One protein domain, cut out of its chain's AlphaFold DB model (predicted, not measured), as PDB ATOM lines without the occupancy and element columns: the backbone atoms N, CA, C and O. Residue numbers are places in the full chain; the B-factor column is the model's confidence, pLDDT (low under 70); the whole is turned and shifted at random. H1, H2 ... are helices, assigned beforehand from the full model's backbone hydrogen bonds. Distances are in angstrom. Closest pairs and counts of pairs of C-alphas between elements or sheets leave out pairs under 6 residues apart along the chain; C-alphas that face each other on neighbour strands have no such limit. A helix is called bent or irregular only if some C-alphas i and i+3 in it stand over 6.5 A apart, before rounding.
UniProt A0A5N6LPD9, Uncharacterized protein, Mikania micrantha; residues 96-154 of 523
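What this domain is: This is residues 96 to 154 of the 523 residues of an uncharacterized protein of Mikania micrantha (UniProt A0A5N6LPD9). Two helices make an open L: a shorter arm, H1, comes in to a corner formed by residues 113 to 118, and a much longer arm, H2, leaves it and makes the longest axis. The inside of the L is empty, with nothing packed between the arms. The printed part has 59 residues with two named helices, H1 then H2, and no named strand; the class is all helix. The whole is extended, with a radius of gyration of the C-alphas of 18.2 A, and its outline is flat, spanning 53 by 31 by 14 A.

Where its parts are: The printed part begins at Leu 96. H1 is residues 97 to 112, 22.1 A from first to last C-alpha, from C-alpha 97 at (8.793, 59.311, 5.064) to C-alpha 112 at (27.396, 48.231, 0.525). H2 is residues 119 to 152, 34 residues and 48.9 A long, from C-alpha 119 at (22.078, 39.565, -7.604) to C-alpha 152 at (17.688, 28.090, 39.735). Neither helix is bent.

How they stand to each other: A short link of 6 residues joins H1 to H2. The two helices are apart, but only just: their closest C-alphas are 8.1 A from each other. Residues 96 to 109, of which 97 to 109 belong to H1, stand free. Residues 127 to 154, of which 127 to 152 belong to H2, stand free too. In H1 and H2 every O i to N i+4 pair is within hydrogen-bond range.

The domain as a whole: The two C-alphas farthest apart, those of Asn 116 and Thr 154, are 54.8 A from each other. The first and last printed C-alphas, of Leu 96 and Thr 154, are 51.0 A apart. The printed part has no cut and no long link. The mean pLDDT of the printed part is 91.3; residues 151 to 154 are under 70.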
ATOM      1  N   LEU A  96       5.625  55.774   6.180       96.44
ATOM      2  CA  LEU A  96       5.910  57.167   6.528       96.44
ATOM      3  C   LEU A  96       7.302  57.578   6.008       96.44
ATOM      4  O   LEU A  96       8.181  56.715   5.942       96.44
ATOM      5  N   PRO A  97       7.537  58.862   5.670       94.88
ATOM      6  CA  PRO A  97       8.793  59.311   5.064       94.88
ATOM      7  C   PRO A  97      10.044  58.979   5.885       94.88
ATOM      8  O   PRO A  97      11.070  58.620   5.312       94.88
ATOM      9  N   GLU A  98       9.966  59.049   7.217       95.25
ATOM     10  CA  GLU A  98      11.079  58.699   8.103       95.25
ATOM     11  C   GLU A  98      11.402  57.203   8.011       95.25
ATOM     12  O   GLU A  98      12.565  56.821   7.924       95.25
ATOM     13  N   ILE A  99      10.370  56.354   7.959       95.75
ATOM     14  CA  ILE A  99      10.503  54.892   7.888       95.75
ATOM     15  C   ILE A  99      10.971  54.453   6.488       95.75
ATOM     16  O   ILE A  99      11.779  53.536   6.373       95.75
ATOM     17  N   GLU A 100      10.514  55.125   5.425       95.19
ATOM     18  CA  GLU A 100      10.976  54.912   4.044       95.19
ATOM     19  C   GLU A 100      12.460  55.282   3.876       95.19
ATOM     20  O   GLU A 100      13.201  54.570   3.194       95.19
ATOM     21  N   ALA A 101      12.921  56.358   4.524       95.12
ATOM     22  CA  ALA A 101      14.337  56.719   4.556       95.12
ATOM     23  C   ALA A 101      15.170  55.694   5.349       95.12
ATOM     24  O   ALA A 101      16.208  55.240   4.865       95.12
ATOM     25  N   ASP A 102      14.690  55.278   6.523       96.19
ATOM     26  CA  ASP A 102      15.346  54.294   7.390       96.19
ATOM     27  C   ASP A 102      15.491  52.909   6.733       96.19
ATOM     28  O   ASP A 102      16.531  52.261   6.871       96.19
ATOM     29  N   ASP A 103      14.455  52.443   6.030       95.06
ATOM     30  CA  ASP A 103      14.475  51.177   5.290       95.06
ATOM     31  C   ASP A 103      15.497  51.227   4.146       95.06
ATOM     32  O   ASP A 103      16.348  50.343   4.024       95.06
ATOM     33  N   ASN A 104      15.506  52.321   3.374       94.94
ATOM     34  CA  ASN A 104      16.494  52.525   2.317       94.94
ATOM     35  C   ASN A 104      17.927  52.608   2.858       94.94
ATOM     36  O   ASN A 104      18.807  51.947   2.310       94.94
ATOM     37  N   ALA A 105      18.164  53.330   3.956       95.50
ATOM     38  CA  ALA A 105      19.481  53.416   4.583       95.50
ATOM     39  C   ALA A 105      19.983  52.039   5.059       95.50
ATOM     40  O   ALA A 105      21.134  51.675   4.810       95.50
ATOM     41  N   LYS A 106      19.113  51.225   5.675       94.12
ATOM     42  CA  LYS A 106      19.438  49.849   6.101       94.12
ATOM     43  C   LYS A 106      19.685  48.929   4.902       94.12
ATOM     44  O   LYS A 106      20.636  48.144   4.924       94.12
ATOM     45  N   ARG A 107      18.886  49.048   3.835       92.44
ATOM     46  CA  ARG A 107      19.066  48.322   2.566       92.44
ATOM     47  C   ARG A 107      20.407  48.663   1.915       92.44
ATOM     48  O   ARG A 107      21.130  47.760   1.501       92.44
ATOM     49  N   GLU A 108      20.773  49.938   1.854       92.94
ATOM     50  CA  GLU A 108      22.054  50.390   1.303       92.94
ATOM     51  C   GLU A 108      23.241  49.946   2.160       92.94
ATOM     52  O   GLU A 108      24.201  49.402   1.615       92.94
ATOM     53  N   GLN A 109      23.155  50.068   3.489       93.31
ATOM     54  CA  GLN A 109      24.179  49.578   4.417       93.31
ATOM     55  C   GLN A 109      24.414  48.066   4.265       93.31
ATOM     56  O   GLN A 109      25.559  47.608   4.262       93.31
ATOM     57  N   LEU A 110      23.340  47.289   4.108       90.62
ATOM     58  CA  LEU A 110      23.400  45.842   3.912       90.62
ATOM     59  C   LEU A 110      24.043  45.465   2.567       90.62
ATOM     60  O   LEU A 110      24.833  44.522   2.505       90.62
ATOM     61  N   LEU A 111      23.733  46.216   1.506       90.38
ATOM     62  CA  LEU A 111      24.251  45.982   0.157       90.38
ATOM     63  C   LEU A 111      25.657  46.552  -0.072       90.38
ATOM     64  O   LEU A 111      26.353  46.064  -0.958       90.38
ATOM     65  N   HIS A 112      26.115  47.534   0.714       88.44
ATOM     66  CA  HIS A 112      27.396  48.231   0.525       88.44
ATOM     67  C   HIS A 112      28.597  47.273   0.395       88.44
ATOM     68  O   HIS A 112      29.382  47.381  -0.543       88.44
ATOM     69  N   GLY A 113      28.691  46.255   1.258       84.38
ATOM     70  CA  GLY A 113      29.747  45.227   1.198       84.38
ATOM     71  C   GLY A 113      29.550  44.138   0.128       84.38
ATOM     72  O   GLY A 113      30.227  43.105   0.165       84.38
ATOM     73  N   MET A 114      28.561  44.294  -0.758       88.69
ATOM     74  CA  MET A 114      28.077  43.258  -1.682       88.69
ATOM     75  C   MET A 114      27.707  43.783  -3.084       88.69
ATOM     76  O   MET A 114      27.399  42.968  -3.950       88.69
ATOM     77  N   GLN A 115      27.809  45.094  -3.346       84.75
ATOM     78  CA  GLN A 115      27.427  45.721  -4.626       84.75
ATOM     79  C   GLN A 115      28.161  45.135  -5.850       84.75
ATOM     80  O   GLN A 115      27.599  45.086  -6.938       84.75
ATOM     81  N   ASN A 116      29.390  44.641  -5.662       88.31
ATOM     82  CA  ASN A 116      30.226  44.056  -6.720       88.31
ATOM     83  C   ASN A 116      29.846  42.611  -7.111       88.31
ATOM     84  O   ASN A 116      30.506  42.011  -7.956       88.31
ATOM     85  N   LEU A 117      28.837  42.013  -6.470       90.12
ATOM     86  CA  LEU A 117      28.376  40.649  -6.748       90.12
ATOM     87  C   LEU A 117      27.116  40.669  -7.618       90.12
ATOM     88  O   LEU A 117      26.301  41.584  -7.520       90.12
ATOM     89  N   SER A 118      26.902  39.624  -8.422       93.19
ATOM     90  CA  SER A 118      25.629  39.437  -9.128       93.19
ATOM     91  C   SER A 118      24.477  39.244  -8.134       93.19
ATOM     92  O   SER A 118      24.673  38.691  -7.052       93.19
ATOM     93  N   VAL A 119      23.258  39.665  -8.491       92.38
ATOM     94  CA  VAL A 119      22.078  39.565  -7.604       92.38
ATOM     95  C   VAL A 119      21.873  38.148  -7.021       92.38
ATOM     96  O   VAL A 119      21.641  38.056  -5.816       92.38
ATOM     97  N   PRO A 120      22.042  37.036  -7.772       94.00
ATOM     98  CA  PRO A 120      21.984  35.690  -7.191       94.00
ATOM     99  C   PRO A 120      23.046  35.437  -6.108       94.00
ATOM    100  O   PRO A 120      22.715  34.941  -5.032       94.00
ATOM    101  N   ALA A 121      24.298  35.843  -6.342       93.56
ATOM    102  CA  ALA A 121      25.384  35.701  -5.371       93.56
ATOM    103  C   ALA A 121      25.202  36.623  -4.149       93.56
ATOM    104  O   ALA A 121      25.615  36.277  -3.039       93.56
ATOM    105  N   GLN A 122      24.547  37.779  -4.319       92.94
ATOM    106  CA  GLN A 122      24.121  38.611  -3.193       92.94
ATOM    107  C   GLN A 122      23.094  37.867  -2.326       92.94
ATOM    108  O   GLN A 122      23.277  37.783  -1.113       92.94
ATOM    109  N   ILE A 123      22.054  37.283  -2.933       93.88
ATOM    110  CA  ILE A 123      21.003  36.532  -2.223       93.88
ATOM    111  C   ILE A 123      21.591  35.341  -1.457       93.88
ATOM    112  O   ILE A 123      21.266  35.153  -0.285       93.88
ATOM    113  N   GLU A 124      22.481  34.564  -2.075       95.06
ATOM    114  CA  GLU A 124      23.115  33.405  -1.433       95.06
ATOM    115  C   GLU A 124      23.968  33.812  -0.220       95.06
ATOM    116  O   GLU A 124      23.792  33.276   0.875       95.06
ATOM    117  N   LYS A 125      24.829  34.828  -0.374       93.44
ATOM    118  CA  LYS A 125      25.668  35.352   0.716       93.44
ATOM    119  C   LYS A 125      24.838  35.990   1.841       93.44
ATOM    120  O   LYS A 125      25.208  35.876   3.010       93.44
ATOM    121  N   LEU A 126      23.711  36.627   1.514       94.31
ATOM    122  CA  LEU A 126      22.744  37.137   2.494       94.31
ATOM    123  C   LEU A 126      22.076  35.998   3.267       94.31
ATOM    124  O   LEU A 126      22.043  36.044   4.495       94.31
ATOM    125  N   LYS A 127      21.606  34.964   2.566       95.62
ATOM    126  CA  LYS A 127      20.977  33.788   3.171       95.62
ATOM    127  C   LYS A 127      21.937  33.057   4.112       95.62
ATOM    128  O   LYS A 127      21.610  32.886   5.279       95.62
ATOM    129  N   ALA A 128      23.154  32.755   3.661       96.25
ATOM    130  CA  ALA A 128      24.178  32.119   4.492       96.25
ATOM    131  C   ALA A 128      24.511  32.935   5.758       96.25
ATOM    132  O   ALA A 128      24.745  32.368   6.825       96.25
ATOM    133  N   ARG A 129      24.494  34.275   5.670       95.12
ATOM    134  CA  ARG A 129      24.674  35.158   6.833       95.12
ATOM    135  C   ARG A 129      23.478  35.110   7.792       95.12
ATOM    136  O   ARG A 129      23.694  35.123   8.999       95.12
ATOM    137  N   ILE A 130      22.249  35.058   7.278       96.31
ATOM    138  CA  ILE A 130      21.028  34.911   8.088       96.31
ATOM    139  C   ILE A 130      21.045  33.568   8.826       96.31
ATOM    140  O   ILE A 130      20.871  33.554  10.041       96.31
ATOM    141  N   ASP A 131      21.336  32.471   8.123       97.94
ATOM    142  CA  ASP A 131      21.376  31.119   8.693       97.94
ATOM    143  C   ASP A 131      22.452  31.008   9.797       97.94
ATOM    144  O   ASP A 131      22.192  30.480  10.879       97.94
ATOM    145  N   MET A 132      23.639  31.592   9.576       97.62
ATOM    146  CA  MET A 132      24.718  31.663  10.574       97.62
ATOM    147  C   MET A 132      24.313  32.450  11.832       97.62
ATOM    148  O   MET A 132      24.590  32.010  12.948       97.62
ATOM    149  N   ILE A 133      23.664  33.609  11.668       97.44
ATOM    150  CA  ILE A 133      23.192  34.427  12.797       97.44
ATOM    151  C   ILE A 133      22.075  33.692  13.551       97.44
ATOM    152  O   ILE A 133      22.108  33.653  14.778       97.44
ATOM    153  N   GLY A 134      21.137  33.060  12.839       97.88
ATOM    154  CA  GLY A 134      20.058  32.267  13.433       97.88
ATOM    155  C   GLY A 134      20.588  31.136  14.316       97.88
ATOM    156  O   GLY A 134      20.228  31.061  15.490       97.88
ATOM    157  N   ALA A 135      21.519  30.331  13.798       97.62
ATOM    158  CA  ALA A 135      22.154  29.250  14.555       97.62
ATOM    159  C   ALA A 135      22.928  29.758  15.790       97.62
ATOM    160  O   ALA A 135      22.906  29.127  16.849       97.62
ATOM    161  N   ALA A 136      23.591  30.916  15.687       97.88
ATOM    162  CA  ALA A 136      24.268  31.541  16.823       97.88
ATOM    163  C   ALA A 136      23.274  32.020  17.902       97.88
ATOM    164  O   ALA A 136      23.522  31.815  19.092       97.88
ATOM    165  N   CYS A 137      22.141  32.605  17.502       97.75
ATOM    166  CA  CYS A 137      21.078  33.029  18.416       97.75
ATOM    167  C   CYS A 137      20.402  31.843  19.122       97.75
ATOM    168  O   CYS A 137      20.255  31.886  20.341       97.75
ATOM    169  N   GLU A 138      20.063  30.771  18.399       97.25
ATOM    170  CA  GLU A 138      19.478  29.549  18.978       97.25
ATOM    171  C   GLU A 138      20.439  28.886  19.983       97.25
ATOM    172  O   GLU A 138      20.051  28.513  21.093       97.25
ATOM    173  N   SER A 139      21.730  28.811  19.639       97.12
ATOM    174  CA  SER A 139      22.774  28.316  20.545       97.12
ATOM    175  C   SER A 139      22.893  29.171  21.815       97.12
ATOM    176  O   SER A 139      22.962  28.635  22.925       97.12
ATOM    177  N   ALA A 140      22.851  30.502  21.683       96.88
ATOM    178  CA  ALA A 140      22.888  31.418  22.821       96.88
ATOM    179  C   ALA A 140      21.649  31.275  23.724       96.88
ATOM    180  O   ALA A 140      21.790  31.222  24.948       96.88
ATOM    181  N   GLU A 141      20.450  31.152  23.147       96.38
ATOM    182  CA  GLU A 141      19.214  30.911  23.899       96.38
ATOM    183  C   GLU A 141      19.290  29.603  24.694       96.38
ATOM    184  O   GLU A 141      19.005  29.595  25.897       96.38
ATOM    185  N   LYS A 142      19.768  28.517  24.072       96.62
ATOM    186  CA  LYS A 142      19.981  27.232  24.750       96.62
ATOM    187  C   LYS A 142      20.942  27.360  25.936       96.62
ATOM    188  O   LYS A 142      20.613  26.902  27.030       96.62
ATOM    189  N   VAL A 143      22.098  28.007  25.759       96.06
ATOM    190  CA  VAL A 143      23.086  28.202  26.841       96.06
ATOM    191  C   VAL A 143      22.501  29.024  27.994       96.06
ATOM    192  O   VAL A 143      22.703  28.682  29.164       96.06
ATOM    193  N   ILE A 144      21.729  30.075  27.695       94.88
ATOM    194  CA  ILE A 144      21.027  30.878  28.706       94.88
ATOM    195  C   ILE A 144      19.973  30.031  29.436       94.88
ATOM    196  O   ILE A 144      19.884  30.093  30.664       94.88
ATOM    197  N   ALA A 145      19.197  29.214  28.720       92.50
ATOM    198  CA  ALA A 145      18.192  28.334  29.308       92.50
ATOM    199  C   ALA A 145      18.815  27.262  30.218       92.50
ATOM    200  O   ALA A 145      18.338  27.051  31.334       92.50
ATOM    201  N   ASP A 146      19.904  26.623  29.791       91.75
ATOM    202  CA  ASP A 146      20.596  25.597  30.575       91.75
ATOM    203  C   ASP A 146      21.330  26.204  31.782       91.75
ATOM    204  O   ASP A 146      21.310  25.629  32.874       91.75
ATOM    205  N   THR A 147      21.849  27.431  31.658       91.56
ATOM    206  CA  THR A 147      22.380  28.196  32.796       91.56
ATOM    207  C   THR A 147      21.264  28.533  33.788       91.56
ATOM    208  O   THR A 147      21.417  28.289  34.982       91.56
ATOM    209  N   ARG A 148      20.091  28.997  33.332       89.75
ATOM    210  CA  ARG A 148      18.935  29.238  34.217       89.75
ATOM    211  C   ARG A 148      18.499  27.962  34.950       89.75
ATOM    212  O   ARG A 148      18.294  28.015  36.159       89.75
ATOM    213  N   LYS A 149      18.424  26.812  34.269       87.06
ATOM    214  CA  LYS A 149      18.135  25.514  34.912       87.06
ATOM    215  C   LYS A 149      19.198  25.140  35.949       87.06
ATOM    216  O   LYS A 149      18.845  24.690  37.032       87.06
ATOM    217  N   THR A 150      20.476  25.362  35.646       75.12
ATOM    218  CA  THR A 150      21.597  25.021  36.541       75.12
ATOM    219  C   THR A 150      21.625  25.895  37.797       75.12
ATOM    220  O   THR A 150      21.845  25.387  38.890       75.12
ATOM    221  N   TYR A 151      21.360  27.199  37.664       64.56
ATOM    222  CA  TYR A 151      21.451  28.161  38.771       64.56
ATOM    223  C   TYR A 151      20.160  28.309  39.599       64.56
ATOM    224  O   TYR A 151      20.236  28.744  40.745       64.56
ATOM    225  N   PHE A 152      18.987  27.963  39.048       64.38
ATOM    226  CA  PHE A 152      17.688  28.090  39.735       64.38
ATOM    227  C   PHE A 152      16.939  26.758  39.932       64.38
ATOM    228  O   PHE A 152      15.963  26.720  40.680       64.38
ATOM    229  N   GLY A 153      17.363  25.666  39.286       57.03
ATOM    230  CA  GLY A 153      16.730  24.346  39.421       57.03
ATOM    231  C   GLY A 153      17.065  23.630  40.732       57.03
ATOM    232  O   GLY A 153      16.273  22.822  41.216       57.03
ATOM    233  N   THR A 154      18.199  23.953  41.356       53.94
ATOM    234  CA  THR A 154      18.539  23.497  42.706       53.94
ATOM    235  C   THR A 154      18.089  24.518  43.748       53.94
ATOM    236  O   THR A 154      18.444  25.689  43.690       53.94
TER     237      THR A 154